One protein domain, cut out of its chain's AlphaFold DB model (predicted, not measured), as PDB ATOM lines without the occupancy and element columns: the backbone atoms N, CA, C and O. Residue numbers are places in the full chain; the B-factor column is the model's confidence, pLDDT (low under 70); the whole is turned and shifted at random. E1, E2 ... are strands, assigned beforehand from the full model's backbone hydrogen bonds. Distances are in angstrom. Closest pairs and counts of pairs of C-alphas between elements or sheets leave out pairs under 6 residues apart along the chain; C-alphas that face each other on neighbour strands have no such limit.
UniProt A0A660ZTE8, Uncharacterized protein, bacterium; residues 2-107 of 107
ATOM      1  N   PHE A   2      37.416  29.051 -14.078       85.31
ATOM      2  CA  PHE A   2      38.629  28.231 -13.893       85.31
ATOM      3  C   PHE A   2      39.881  29.121 -13.782       85.31
ATOM      4  O   PHE A   2      39.966  30.094 -14.529       85.31
ATOM      5  N   ASP A   3      40.788  28.803 -12.852       79.56
ATOM      6  CA  ASP A   3      41.930  29.660 -12.460       79.56
ATOM      7  C   ASP A   3      43.306  29.164 -12.965       79.56
ATOM      8  O   ASP A   3      44.325  29.778 -12.674       79.56
ATOM      9  N   GLY A   4      43.360  28.061 -13.725       82.69
ATOM     10  CA  GLY A   4      44.629  27.502 -14.228       82.69
ATOM     11  C   GLY A   4      45.060  28.006 -15.614       82.69
ATOM     12  O   GLY A   4      46.247  28.136 -15.886       82.69
ATOM     13  N   GLY A   5      44.120  28.351 -16.506       90.56
ATOM     14  CA  GLY A   5      44.428  28.636 -17.917       90.56
ATOM     15  C   GLY A   5      43.544  29.695 -18.576       90.56
ATOM     16  O   GLY A   5      42.641  30.268 -17.969       90.56
ATOM     17  N   THR A   6      43.791  29.945 -19.863       94.06
ATOM     18  CA  THR A   6      42.979  30.836 -20.715       94.06
ATOM     19  C   THR A   6      42.615  30.133 -22.018       94.06
ATOM     20  O   THR A   6      43.198  29.107 -22.340       94.06
ATOM     21  N   TYR A   7      41.701  30.681 -22.819       94.31
ATOM     22  CA  TYR A   7      41.444  30.123 -24.152       94.31
ATOM     23  C   TYR A   7      42.695  30.127 -25.054       94.31
ATOM     24  O   TYR A   7      42.964  29.152 -25.747       94.31
ATOM     25  N   ALA A   8      43.496  31.200 -25.013       93.44
ATOM     26  CA  ALA A   8      44.718  31.318 -25.815       93.44
ATOM     27  C   ALA A   8      45.867  30.419 -25.318       93.44
ATOM     28  O   ALA A   8      46.775  30.098 -26.081       93.44
ATOM     29  N   ALA A   9      45.834  30.033 -24.042       95.06
ATOM     30  CA  ALA A   9      46.778  29.108 -23.431       95.06
ATOM     31  C   ALA A   9      46.045  28.215 -22.410       95.06
ATOM     32  O   ALA A   9      46.089  28.512 -21.211       95.06
ATOM     33  N   PRO A  10      45.318  27.173 -22.864       96.88
ATOM     34  CA  PRO A  10      44.617  26.266 -21.960       96.88
ATOM     35  C   PRO A  10      45.617  25.446 -21.155       96.88
ATOM     36  O   PRO A  10      46.674  25.092 -21.679       96.88
ATOM     37  N   ASP A  11      45.278  25.122 -19.912       97.31
ATOM     38  CA  ASP A  11      46.180  24.459 -18.958       97.31
ATOM     39  C   ASP A  11      45.613  23.114 -18.488       97.31
ATOM     40  O   ASP A  11      44.405  22.877 -18.560       97.31
ATOM     41  N   GLU A  12      46.472  22.217 -18.011       97.25
ATOM     42  CA  GLU A  12      46.030  21.031 -17.278       97.25
ATOM     43  C   GLU A  12      45.179  21.450 -16.073       97.25
ATOM     44  O   GLU A  12      45.516  22.386 -15.359       97.25
ATOM     45  N   TRP A  13      44.086  20.733 -15.802       96.75
ATOM     46  CA  TRP A  13      43.337  20.950 -14.562       96.75
ATOM     47  C   TRP A  13      44.002  20.194 -13.413       96.75
ATOM     48  O   TRP A  13      43.758  18.996 -13.206       96.75
ATOM     49  N   GLN A  14      44.822  20.915 -12.661       95.06
ATOM     50  CA  GLN A  14      45.667  20.418 -11.591       95.06
ATOM     51  C   GLN A  14      44.899  20.208 -10.281       95.06
ATOM     52  O   GLN A  14      43.739  20.593 -10.090       95.06
ATOM     53  N   SER A  15      45.562  19.538  -9.339       91.75
ATOM     54  CA  SER A  15      45.045  19.376  -7.984       91.75
ATOM     55  C   SER A  15      45.042  20.722  -7.262       91.75
ATOM     56  O   SER A  15      46.096  21.312  -7.060       91.75
ATOM     57  N   GLY A  16      43.871  21.150  -6.793       90.62
ATOM     58  CA  GLY A  16      43.688  22.444  -6.130       90.62
ATOM     59  C   GLY A  16      43.050  23.499  -7.029       90.62
ATOM     60  O   GLY A  16      42.554  24.492  -6.502       90.62
ATOM     61  N   ASP A  17      42.970  23.251  -8.336       94.31
ATOM     62  CA  ASP A  17      42.295  24.158  -9.251       94.31
ATOM     63  C   ASP A  17      40.801  24.208  -8.967       94.31
ATOM     64  O   ASP A  17      40.116  23.182  -8.875       94.31
ATOM     65  N   LEU A  18      40.301  25.432  -8.870       93.81
ATOM     66  CA  LEU A  18      38.906  25.739  -8.621       93.81
ATOM     67  C   LEU A  18      38.278  26.393  -9.850       93.81
ATOM     68  O   LEU A  18      38.944  26.846 -10.779       93.81
ATOM     69  N   GLY A  19      36.955  26.494  -9.824       92.56
ATOM     70  CA  GLY A  19      36.169  27.210 -10.804       92.56
ATOM     71  C   GLY A  19      35.437  26.290 -11.765       92.56
ATOM     72  O   GLY A  19      35.065  25.168 -11.437       92.56
ATOM     73  N   TYR A  20      35.167  26.829 -12.949       92.94
ATOM     74  CA  TYR A  20      34.365  26.201 -13.987       92.94
ATOM     75  C   TYR A  20      35.006  26.471 -15.341       92.94
ATOM     76  O   TYR A  20      35.302  27.631 -15.652       92.94
ATOM     77  N   GLY A  21      35.215  25.413 -16.113       94.69
ATOM     78  CA  GLY A  21      35.852  25.473 -17.419       94.69
ATOM     79  C   GLY A  21      35.449  24.304 -18.304       94.69
ATOM     80  O   GLY A  21      34.587  23.492 -17.949       94.69
ATOM     81  N   TYR A  22      36.074  24.241 -19.470       95.69
ATOM     82  CA  TYR A  22      35.775  23.257 -20.495       95.69
ATOM     83  C   TYR A  22      37.033  22.800 -21.235       95.69
ATOM     84  O   TYR A  22      38.067  23.463 -21.201       95.69
ATOM     85  N   THR A  23      36.904  21.671 -21.922       97.25
ATOM     86  CA  THR A  23      37.846  21.147 -22.912       97.25
ATOM     87  C   THR A  23      37.061  20.629 -24.123       97.25
ATOM     88  O   THR A  23      35.855  20.386 -24.016       97.25
ATOM     89  N   SER A  24      37.714  20.471 -25.271       97.56
ATOM     90  CA  SER A  24      37.106  20.000 -26.521       97.56
ATOM     91  C   SER A  24      37.939  18.878 -27.130       97.56
ATOM     92  O   SER A  24      39.166  18.918 -27.077       97.56
ATOM     93  N   ASN A  25      37.287  17.882 -27.733       97.06
ATOM     94  CA  ASN A  25      37.983  16.851 -28.511       97.06
ATOM     95  C   ASN A  25      38.317  17.293 -29.949       97.06
ATOM     96  O   ASN A  25      38.871  16.501 -30.713       97.06
ATOM     97  N   ASP A  26      37.940  18.514 -30.332       96.50
ATOM     98  CA  ASP A  26      38.313  19.086 -31.615       96.50
ATOM     99  C   ASP A  26      39.815  19.402 -31.629       96.50
ATOM    100  O   ASP A  26      40.321  20.222 -30.860       96.50
ATOM    101  N   ASN A  27      40.532  18.716 -32.515       95.25
ATOM    102  CA  ASN A  27      41.978  18.853 -32.683       95.25
ATOM    103  C   ASN A  27      42.352  19.881 -33.756       95.25
ATOM    104  O   ASN A  27      43.530  20.002 -34.098       95.25
ATOM    105  N   THR A  28      41.363  20.556 -34.336       94.19
ATOM    106  CA  THR A  28      41.528  21.439 -35.486       94.19
ATOM    107  C   THR A  28      41.051  22.858 -35.254       94.19
ATOM    108  O   THR A  28      41.193  23.641 -36.181       94.19
ATOM    109  N   ILE A  29      40.610  23.223 -34.048       94.75
ATOM    110  CA  ILE A  29      40.143  24.577 -33.713       94.75
ATOM    111  C   ILE A  29      41.091  25.644 -34.266       94.75
ATOM    112  O   ILE A  29      42.250  25.751 -33.860       94.75
ATOM    113  N   GLN A  30      40.600  26.443 -35.213       91.06
ATOM    114  CA  GLN A  30      41.352  27.492 -35.905       91.06
ATOM    115  C   GLN A  30      42.664  26.991 -36.542       91.06
ATOM    116  O   GLN A  30      43.673  27.696 -36.589       91.06
ATOM    117  N   GLY A  31      42.667  25.748 -37.019       92.06
ATOM    118  CA  GLY A  31      43.826  25.049 -37.569       92.06
ATOM    119  C   GLY A  31      44.800  24.499 -36.522       92.06
ATOM    120  O   GLY A  31      45.913  24.121 -36.889       92.06
ATOM    121  N   SER A  32      44.428  24.468 -35.239       93.44
ATOM    122  CA  SER A  32      45.319  24.106 -34.133       93.44
ATOM    123  C   SER A  32      44.692  23.102 -33.161       93.44
ATOM    124  O   SER A  32      43.512  23.165 -32.835       93.44
ATOM    125  N   ASN A  33      45.518  22.204 -32.619       94.75
ATOM    126  CA  ASN A  33      45.109  21.296 -31.549       94.75
ATOM    127  C   ASN A  33      45.271  21.974 -30.179       94.75
ATOM    128  O   ASN A  33      46.262  21.750 -29.490       94.75
ATOM    129  N   ILE A  34      44.331  22.848 -29.820       95.38
ATOM    130  CA  ILE A  34      44.444  23.738 -28.650       95.38
ATOM    131  C   ILE A  34      44.156  23.009 -27.323       95.38
ATOM    132  O   ILE A  34      44.827  23.260 -26.323       95.38
ATOM    133  N   PHE A  35      43.186  22.089 -27.305       97.31
ATOM    134  CA  PHE A  35      42.732  21.421 -26.074       97.31
ATOM    135  C   PHE A  35      43.332  20.030 -25.835       97.31
ATOM    136  O   PHE A  35      43.187  19.481 -24.739       97.31
ATOM    137  N   ASN A  36      44.031  19.469 -26.827       96.06
ATOM    138  CA  ASN A  36      44.649  18.144 -26.743       96.06
ATOM    139  C   ASN A  36      46.153  18.181 -27.077       96.06
ATOM    140  O   ASN A  36      46.724  17.150 -27.443       96.06
ATOM    141  N   SER A  37      46.803  19.351 -26.999       94.62
ATOM    142  CA  SER A  37      48.257  19.456 -27.171       94.62
ATOM    143  C   SER A  37      49.006  18.814 -26.000       94.62
ATOM    144  O   SER A  37      48.523  18.790 -24.870       94.62
ATOM    145  N   LEU A  38      50.216  18.316 -26.265       95.25
ATOM    146  CA  LEU A  38      51.142  17.835 -25.239       95.25
ATOM    147  C   LEU A  38      52.495  18.562 -25.389       95.25
ATOM    148  O   LEU A  38      53.172  18.337 -26.398       95.25
ATOM    149  N   PRO A  39      52.915  19.395 -24.417       95.56
ATOM    150  CA  PRO A  39      52.149  19.825 -23.237       95.56
ATOM    151  C   PRO A  39      50.945  20.702 -23.618       95.56
ATOM    152  O   PRO A  39      50.833  21.144 -24.769       95.56
ATOM    153  N   CYS A  40      50.053  20.982 -22.667       97.06
ATOM    154  CA  CYS A  40      49.087  22.057 -22.890       97.06
ATOM    155  C   CYS A  40      49.816  23.391 -23.062       97.06
ATOM    156  O   CYS A  40      50.918  23.581 -22.545       97.06
ATOM    157  N   LEU A  41      49.205  24.322 -23.797       96.12
ATOM    158  CA  LEU A  41      49.811  25.628 -24.071       96.12
ATOM    159  C   LEU A  41      50.052  26.446 -22.790       96.12
ATOM    160  O   LEU A  41      51.026  27.194 -22.724       96.12
ATOM    161  N   GLY A  42      49.181  26.295 -21.789       95.19
ATOM    162  CA  GLY A  42      49.312  26.882 -20.454       95.19
ATOM    163  C   GLY A  42      50.242  26.106 -19.515       95.19
ATOM    164  O   GLY A  42      50.824  26.712 -18.618       95.19
ATOM    165  N   GLY A  43      50.460  24.810 -19.762       95.50
ATOM    166  CA  GLY A  43      51.281  23.942 -18.914       95.50
ATOM    167  C   GLY A  43      50.697  22.541 -18.693       95.50
ATOM    168  O   GLY A  43      49.566  22.240 -19.042       95.50
ATOM    169  N   GLY A  44      51.493  21.624 -18.145       95.44
ATOM    170  CA  GLY A  44      51.000  20.285 -17.801       95.44
ATOM    171  C   GLY A  44      50.609  19.406 -19.000       95.44
ATOM    172  O   GLY A  44      51.171  19.511 -20.096       95.44
ATOM    173  N   ASN A  45      49.685  18.480 -18.761       96.69
ATOM    174  CA  ASN A  45      49.270  17.423 -19.677       96.69
ATOM    175  C   ASN A  45      47.797  17.560 -20.097       96.69
ATOM    176  O   ASN A  45      46.960  17.976 -19.295       96.69
ATOM    177  N   PRO A  46      47.444  17.142 -21.327       96.06
ATOM    178  CA  PRO A  46      46.056  17.100 -21.756       96.06
ATOM    179  C   PRO A  46      45.236  16.092 -20.922       96.06
ATOM    180  O   PRO A  46      45.787  15.093 -20.448       96.06
ATOM    181  N   PRO A  47      43.908  16.282 -20.787       96.69
ATOM    182  CA  PRO A  47      43.106  17.310 -21.451       96.69
ATOM    183  C   PRO A  47      43.362  18.711 -20.892       96.69
ATOM    184  O   PRO A  47      43.402  18.908 -19.679       96.69
ATOM    185  N   CYS A  48      43.514  19.675 -21.797       97.56
ATOM    186  CA  CYS A  48      43.756  21.070 -21.456       97.56
ATOM    187  C   CYS A  48      42.414  21.779 -21.277       97.56
ATOM    188  O   CYS A  48      41.476  21.515 -22.030       97.56
ATOM    189  N   TYR A  49      42.306  22.665 -20.295       97.56
ATOM    190  CA  TYR A  49      41.075  23.352 -19.933       97.56
ATOM    191  C   TYR A  49      41.225  24.862 -20.058       97.56
ATOM    192  O   TYR A  49      42.266  25.442 -19.747       97.56
ATOM    193  N   ALA A  50      40.139  25.503 -20.478       96.00
ATOM    194  CA  ALA A  50      39.996  26.948 -20.468       96.00
ATOM    195  C   ALA A  50      38.712  27.353 -19.726       96.00
ATOM    196  O   ALA A  50      37.733  26.596 -19.690       96.00
ATOM    197  N   PRO A  51      38.679  28.547 -19.118       93.88
ATOM    198  CA  PRO A  51      37.430  29.161 -18.705       93.88
ATOM    199  C   PRO A  51      36.628  29.649 -19.916       93.88
ATOM    200  O   PRO A  51      37.202  30.000 -20.939       93.88
ATOM    201  N   PHE A  52      35.304  29.760 -19.777       87.69
ATOM    202  CA  PHE A  52      34.483  30.459 -20.771       87.69
ATOM    203  C   PHE A  52      34.738  31.966 -20.719       87.69
ATOM    204  O   PHE A  52      34.585  32.573 -19.651       87.69
ATOM    205  N   THR A  53      35.052  32.587 -21.859       84.00
ATOM    206  CA  THR A  53      35.054  34.048 -21.960       84.00
ATOM    207  C   THR A  53      33.675  34.637 -21.648       84.00
ATOM    208  O   THR A  53      32.630  34.095 -22.011       84.00
ATOM    209  N   GLN A  54      33.671  35.776 -20.954       80.31
ATOM    210  CA  GLN A  54      32.456  36.532 -20.628       80.31
ATOM    211  C   GLN A  54      32.261  37.742 -21.553       80.31
ATOM    212  O   GLN A  54      31.301  38.495 -21.402       80.31
ATOM    213  N   THR A  55      33.168  37.942 -22.513       80.56
ATOM    214  CA  THR A  55      33.119  39.044 -23.475       80.56
ATOM    215  C   THR A  55      32.883  38.510 -24.880       80.56
ATOM    216  O   THR A  55      33.588  37.608 -25.334       80.56
ATOM    217  N   ALA A  56      31.917  39.096 -25.593       79.00
ATOM    218  CA  ALA A  56      31.729  38.840 -27.019       79.00
ATOM    219  C   ALA A  56      33.029  39.156 -27.801       79.00
ATOM    220  O   ALA A  56      33.730  40.100 -27.422       79.00
ATOM    221  N   PRO A  57      33.360  38.424 -28.883       75.75
ATOM    222  CA  PRO A  57      32.515  37.471 -29.615       75.75
ATOM    223  C   PRO A  57      32.425  36.039 -29.050       75.75
ATOM    224  O   PRO A  57      31.761  35.215 -29.670       75.75
ATOM    225  N   GLY A  58      32.996  35.736 -27.880       86.50
ATOM    226  CA  GLY A  58      33.063  34.350 -27.396       86.50
ATOM    227  C   GLY A  58      34.336  33.626 -27.852       86.50
ATOM    228  O   GLY A  58      35.083  34.150 -28.679       86.50
ATOM    229  N   ASP A  59      34.562  32.426 -27.320       91.19
ATOM    230  CA  ASP A  59      35.655  31.530 -27.720       91.19
ATOM    231  C   ASP A  59      35.142  30.475 -28.715       91.19
ATOM    232  O   ASP A  59      33.987  30.040 -28.627       91.19
ATOM    233  N   ILE A  60      35.989  30.034 -29.653       92.69
ATOM    234  CA  ILE A  60      35.643  28.950 -30.584       92.69
ATOM    235  C   ILE A  60      35.895  27.615 -29.883       92.69
ATOM    236  O   ILE A  60      37.011  27.279 -29.514       92.69
ATOM    237  N   LEU A  61      34.832  26.848 -29.666       93.50
ATOM    238  CA  LEU A  61      34.907  25.581 -28.930       93.50
ATOM    239  C   LEU A  61      35.168  24.389 -29.849       93.50
ATOM    240  O   LEU A  61      35.748  23.390 -29.425       93.50
ATOM    241  N   VAL A  62      34.657  24.493 -31.074       94.38
ATOM    242  CA  VAL A  62      34.703  23.506 -32.149       94.38
ATOM    243  C   VAL A  62      34.590  24.256 -33.474       94.38
ATOM    244  O   VAL A  62      33.893  25.278 -33.531       94.38
ATOM    245  N   ASP A  63      35.216  23.764 -34.532       92.75
ATOM    246  CA  ASP A  63      35.021  24.269 -35.881       92.75
ATOM    247  C   ASP A  63      35.176  23.197 -36.967       92.75
ATOM    248  O   ASP A  63      35.720  22.112 -36.786       92.75
ATOM    249  N   HIS A  64      34.635  23.526 -38.136       90.38
ATOM    250  CA  HIS A  64      35.008  22.881 -39.380       90.38
ATOM    251  C   HIS A  64      35.955  23.832 -40.108       90.38
ATOM    252  O   HIS A  64      35.544  24.912 -40.534       90.38
ATOM    253  N   THR A  65      37.224  23.458 -40.241       89.00
ATOM    254  CA  THR A  65      38.255  24.357 -40.791       89.00
ATOM    255  C   THR A  65      38.337  24.373 -42.312       89.00
ATOM    256  O   THR A  65      38.915  25.297 -42.890       89.00
ATOM    257  N   ALA A  66      37.801  23.355 -42.987       84.50
ATOM    258  CA  ALA A  66      37.891  23.255 -44.435       84.50
ATOM    259  C   ALA A  66      36.936  24.233 -45.139       84.50
ATOM    260  O   ALA A  66      35.825  24.512 -44.694       84.50
ATOM    261  N   THR A  67      37.366  24.741 -46.296       82.38
ATOM    262  CA  THR A  67      36.510  25.555 -47.161       82.38
ATOM    263  C   THR A  67      35.392  24.703 -47.756       82.38
ATOM    264  O   THR A  67      35.645  23.711 -48.446       82.38
ATOM    265  N   ILE A  68      34.148  25.141 -47.567       81.81
ATOM    266  CA  ILE A  68      32.979  24.480 -48.143       81.81
ATOM    267  C   ILE A  68      32.875  24.840 -49.630       81.81
ATOM    268  O   ILE A  68      32.524  25.960 -49.985       81.81
ATOM    269  N   SER A  69      33.187  23.892 -50.523       82.88
ATOM    270  CA  SER A  69      33.320  24.138 -51.974       82.88
ATOM    271  C   SER A  69      32.459  23.209 -52.845       82.88
ATOM    272  O   SER A  69      32.934  22.547 -53.764       82.88
ATOM    273  N   GLY A  70      31.151  23.168 -52.581       77.50
ATOM    274  CA  GLY A  70      30.172  22.450 -53.417       77.50
ATOM    275  C   GLY A  70      30.146  20.926 -53.241       77.50
ATOM    276  O   GLY A  70      29.217  20.277 -53.720       77.50
ATOM    277  N   THR A  71      31.102  20.350 -52.512       80.12
ATOM    278  CA  THR A  71      30.999  19.002 -51.946       80.12
ATOM    279  C   THR A  71      30.207  19.034 -50.641       80.12
ATOM    280  O   THR A  71      30.295  19.981 -49.860       80.12
ATOM    281  N   SER A  72      29.403  17.998 -50.398       80.56
ATOM    282  CA  SER A  72      28.672  17.872 -49.137       80.56
ATOM    283  C   SER A  72      29.640  17.613 -47.986       80.56
ATOM    284  O   SER A  72      30.469  16.707 -48.059       80.56
ATOM    285  N   VAL A  73      29.492  18.385 -46.911       82.19
ATOM    286  CA  VAL A  73      30.139  18.108 -45.626       82.19
ATOM    287  C   VAL A  73      29.498  16.855 -45.037       82.19
ATOM    288  O   VAL A  73      28.272  16.721 -45.035       82.19
ATOM    289  N   VAL A  74      30.322  15.911 -44.589       86.25
ATOM    290  CA  VAL A  74      29.845  14.745 -43.838       86.25
ATOM    291  C   VAL A  74      29.595  15.142 -42.388       86.25
ATOM    292  O   VAL A  74      30.202  16.082 -41.894       86.25
ATOM    293  N   ASN A  75      28.711  14.427 -41.694       88.88
ATOM    294  CA  ASN A  75      28.448  14.719 -40.287       88.88
ATOM    295  C   ASN A  75      29.737  14.605 -39.459       88.88
ATOM    296  O   ASN A  75      30.377  13.552 -39.444       88.88
ATOM    297  N   GLU A  76      30.058  15.670 -38.733       90.06
ATOM    298  CA  GLU A  76      31.135  15.721 -37.748       90.06
ATOM    299  C   GLU A  76      30.546  15.664 -36.337       90.06
ATOM    300  O   GLU A  76      29.410  16.079 -36.099       90.06
ATOM    301  N   ASN A  77      31.313  15.113 -35.398       93.44
ATOM    302  CA  ASN A  77      30.904  15.008 -34.006       93.44
ATOM    303  C   ASN A  77      32.027  15.481 -33.090       93.44
ATOM    304  O   ASN A  77      33.091  14.861 -33.031       93.44
ATOM    305  N   PHE A  78      31.729  16.524 -32.325       94.88
ATOM    306  CA  PHE A  78      32.625  17.093 -31.337       94.88
ATOM    307  C   PHE A  78      32.016  16.985 -29.938       94.88
ATOM    308  O   PHE A  78      30.804  17.098 -29.755       94.88
ATOM    309  N   ILE A  79      32.868  16.762 -28.945       96.12
ATOM    310  CA  ILE A  79      32.514  16.620 -27.539       96.12
ATOM    311  C   ILE A  79      33.188  17.752 -26.776       96.12
ATOM    312  O   ILE A  79      34.413  17.789 -26.659       96.12
ATOM    313  N   VAL A  80      32.365  18.630 -26.205       95.81
ATOM    314  CA  VAL A  80      32.797  19.627 -25.223       95.81
ATOM    315  C   VAL A  80      32.558  19.047 -23.832       95.81
ATOM    316  O   VAL A  80      31.427  18.733 -23.461       95.81
ATOM    317  N   THR A  81      33.630  18.871 -23.063       96.25
ATOM    318  CA  THR A  81      33.569  18.352 -21.690       96.25
ATOM    319  C   THR A  81      33.708  19.501 -20.710       96.25
ATOM    320  O   THR A  81      34.641  20.292 -20.804       96.25
ATOM    321  N   HIS A  82      32.792  19.580 -19.751       94.19
ATOM    322  CA  HIS A  82      32.767  20.629 -18.738       94.19
ATOM    323  C   HIS A  82      33.324  20.090 -17.423       94.19
ATOM    324  O   HIS A  82      33.029  18.958 -17.038       94.19
ATOM    325  N   ARG A  83      34.088  20.915 -16.708       94.31
ATOM    326  CA  ARG A  83      34.634  20.575 -15.393       94.31
ATOM    327  C   ARG A  83      34.392  21.703 -14.405       94.31
ATOM    328  O   ARG A  83      34.509  22.882 -14.739       94.31
ATOM    329  N   VAL A  84      34.027  21.317 -13.185       92.75
ATOM    330  CA  VAL A  84      33.819  22.218 -12.054       92.75
ATOM    331  C   VAL A  84      34.555  21.678 -10.838       92.75
ATOM    332  O   VAL A  84      34.588  20.472 -10.595       92.75
ATOM    333  N   THR A  85      35.165  22.565 -10.069       92.88
ATOM    334  CA  THR A  85      35.705  22.254  -8.745       92.88
ATOM    335  C   THR A  85      35.477  23.466  -7.859       92.88
ATOM    336  O   THR A  85      35.695  24.600  -8.273       92.88
ATOM    337  N   THR A  86      34.981  23.248  -6.649       91.56
ATOM    338  CA  THR A  86      34.739  24.314  -5.673       91.56
ATOM    339  C   THR A  86      35.663  24.133  -4.484       91.56
ATOM    340  O   THR A  86      36.201  23.047  -4.261       91.56
ATOM    341  N   SER A  87      35.849  25.198  -3.714       91.19
ATOM    342  CA  SER A  87      36.544  25.102  -2.440       91.19
ATOM    343  C   SER A  87      35.761  24.212  -1.463       91.19
ATOM    344  O   SER A  87      34.554  23.994  -1.613       91.19
ATOM    345  N   SER A  88      36.454  23.661  -0.466       91.12
ATOM    346  CA  SER A  88      35.865  22.738   0.515       91.12
ATOM    347  C   SER A  88      34.900  23.410   1.497       91.12
ATOM    348  O   SER A  88      34.112  22.726   2.146       91.12
ATOM    349  N   ASP A  89      34.957  24.735   1.606       93.12
ATOM    350  CA  ASP A  89      34.061  25.588   2.385       93.12
ATOM    351  C   ASP A  89      32.824  26.049   1.594       93.12
ATOM    352  O   ASP A  89      31.902  26.615   2.185       93.12
ATOM    353  N   GLN A  90      32.752  25.775   0.283       90.69
ATOM    354  CA  GLN A  90      31.555  26.053  -0.504       90.69
ATOM    355  C   GLN A  90      30.388  25.201   0.013       90.69
ATOM    356  O   GLN A  90      30.437  23.970   0.011       90.69
ATOM    357  N   GLN A  91      29.306  25.860   0.434       91.94
ATOM    358  CA  GLN A  91      28.120  25.171   0.934       91.94
ATOM    359  C   GLN A  91      27.527  24.255  -0.147       91.94
ATOM    360  O   GLN A  91      27.337  24.666  -1.293       91.94
ATOM    361  N   ALA A  92      27.174  23.023   0.218       88.94
ATOM    362  CA  ALA A  92      26.439  22.140  -0.679       88.94
ATOM    363  C   ALA A  92      25.066  22.747  -1.023       88.94
ATOM    364  O   ALA A  92      24.321  23.164  -0.133       88.94
ATOM    365  N   GLY A  93      24.738  22.795  -2.311       89.06
ATOM    366  CA  GLY A  93      23.494  23.368  -2.815       89.06
ATOM    367  C   GLY A  93      23.436  23.342  -4.337       89.06
ATOM    368  O   GLY A  93      24.371  22.876  -4.992       89.06
ATOM    369  N   ASP A  94      22.337  23.855  -4.883       89.31
ATOM    370  CA  ASP A  94      22.144  23.951  -6.326       89.31
ATOM    371  C   ASP A  94      22.809  25.217  -6.869       89.31
ATOM    372  O   ASP A  94      22.532  26.333  -6.425       89.31
ATOM    373  N   TYR A  95      23.672  25.037  -7.867       85.06
ATOM    374  CA  TYR A  95      24.325  26.122  -8.588       85.06
ATOM    375  C   TYR A  95      23.915  26.058 -10.050       85.06
ATOM    376  O   TYR A  95      23.983  25.004 -10.683       85.06
ATOM    377  N   GLN A  96      23.512  27.200 -10.593       88.44
ATOM    378  CA  GLN A  96      23.105  27.318 -11.985       88.44
ATOM    379  C   GLN A  96      23.977  28.333 -12.714       88.44
ATOM    380  O   GLN A  96      24.380  29.356 -12.160       88.44
ATOM    381  N   THR A  97      24.229  28.056 -13.985       84.81
ATOM    382  CA  THR A  97      24.821  29.000 -14.927       84.81
ATOM    383  C   THR A  97      24.156  28.818 -16.285       84.81
ATOM    384  O   THR A  97      23.564  27.773 -16.561       84.81
ATOM    385  N   THR A  98      24.232  29.836 -17.134       87.31
ATOM    386  CA  THR A  98      23.726  29.784 -18.506       87.31
ATOM    387  C   THR A  98      24.894  29.926 -19.464       87.31
ATOM    388  O   THR A  98      25.677  30.866 -19.356       87.31
ATOM    389  N   ILE A  99      24.989  28.995 -20.409       85.19
ATOM    390  CA  ILE A  99      25.973  29.019 -21.490       85.19
ATOM    391  C   ILE A  99      25.212  29.193 -22.791       85.19
ATOM    392  O   ILE A  99      24.232  28.492 -23.041       85.19
ATOM    393  N   ILE A 100      25.657  30.144 -23.603       86.62
ATOM    394  CA  ILE A 100      25.077  30.418 -24.912       86.62
ATOM    395  C   ILE A 100      26.050  29.897 -25.961       86.62
ATOM    396  O   ILE A 100      27.170  30.389 -26.067       86.62
ATOM    397  N   PHE A 101      25.609  28.916 -26.744       86.62
ATOM    398  CA  PHE A 101      26.345  28.426 -27.904       86.62
ATOM    399  C   PHE A 101      25.784  29.080 -29.163       86.62
ATOM    400  O   PHE A 101      24.575  29.051 -29.394       86.62
ATOM    401  N   THR A 102      26.664  29.657 -29.978       88.44
ATOM    402  CA  THR A 102      26.304  30.229 -31.280       88.44
ATOM    403  C   THR A 102      27.023  29.455 -32.371       88.44
ATOM    404  O   THR A 102      28.242  29.326 -32.330       88.44
ATOM    405  N   ILE A 103      26.273  28.958 -33.354       87.44
ATOM    406  CA  ILE A 103      26.832  28.308 -34.542       87.44
ATOM    407  C   ILE A 103      26.809  29.331 -35.672       87.44
ATOM    408  O   ILE A 103      25.740  29.805 -36.059       87.44
ATOM    409  N   THR A 104      27.986  29.671 -36.190       86.75
ATOM    410  CA  THR A 104      28.138  30.626 -37.293       86.75
ATOM    411  C   THR A 104      28.695  29.901 -38.505       86.75
ATOM    412  O   THR A 104      29.778  29.330 -38.435       86.75
ATOM    413  N   ALA A 105      27.965  29.936 -39.619       81.88
ATOM    414  CA  ALA A 105      28.472  29.457 -40.899       81.88
ATOM    415  C   ALA A 105      29.239  30.584 -41.609       81.88
ATOM    416  O   ALA A 105      28.740  31.707 -41.707       81.88
ATOM    417  N   ILE A 106      30.434  30.271 -42.108       77.25
ATOM    418  CA  ILE A 106      31.262  31.162 -42.927       77.25
ATOM    419  C   ILE A 106      31.446  30.474 -44.286       77.25
ATOM    420  O   ILE A 106      31.764  29.285 -44.322       77.25
ATOM    421  N   TYR A 107      31.203  31.205 -45.378       73.12
ATOM    422  CA  TYR A 107      31.221  30.708 -46.761       73.12
ATOM    423  C   TYR A 107      32.274  31.429 -47.597       73.12
ATOM    424  O   TYR A 107      32.419  32.660 -47.404       73.12
TER     425      TYR A 107
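AT A GLANCE: This is residues 2 to 107 of the 107 residues of an uncharacterized protein of bacterium (UniProt A0A660ZTE8). This elongated model has little regular structure: a two-stranded hairpin, E1 and E2, with loops of residues 2 to 18 and 25 to 50 gathered on one side. A long loop reaches one end at Gly 70, residues 88 to 96 stick out at the other, and residues 97 to 107 run back along the length. The 106 printed residues include no named helix and two named strands, E1 then E2, antiparallel; the class is all strand, with 12 residues in named elements. The whole is only just loose, close to compact, with a radius of gyration of the C-alphas of 15.6 A and spans of 56 by 31 by 24 A.

HOW THE PARTS SIT: E1, residues 19 to 24, and E2, residues 80 to 85, are antiparallel neighbours at 159 degrees. C-alphas 22 and 82 face each other, 4.4 A apart. N 19 and O 85 are within hydrogen-bond range at 2.8 A, as are N 81 and O 23 at 2.9 A. Residues 11 to 12 pair antiparallel with 48 to 49.

IN THESE COORDINATES: E1 spans 17.3 A from C-alpha 19 at (36.169, 27.210, -10.804); E2 spans 16.9 A, ending at C-alpha 85 at (35.705, 22.254, -8.745).

THE WHOLE: The C-alphas of Gly 70 and Asp 89 are the farthest apart, 56.0 A. The link E1 to E2 is long, 55 residues. The printed part has no cut, and no printed residue is under 70 in pLDDT.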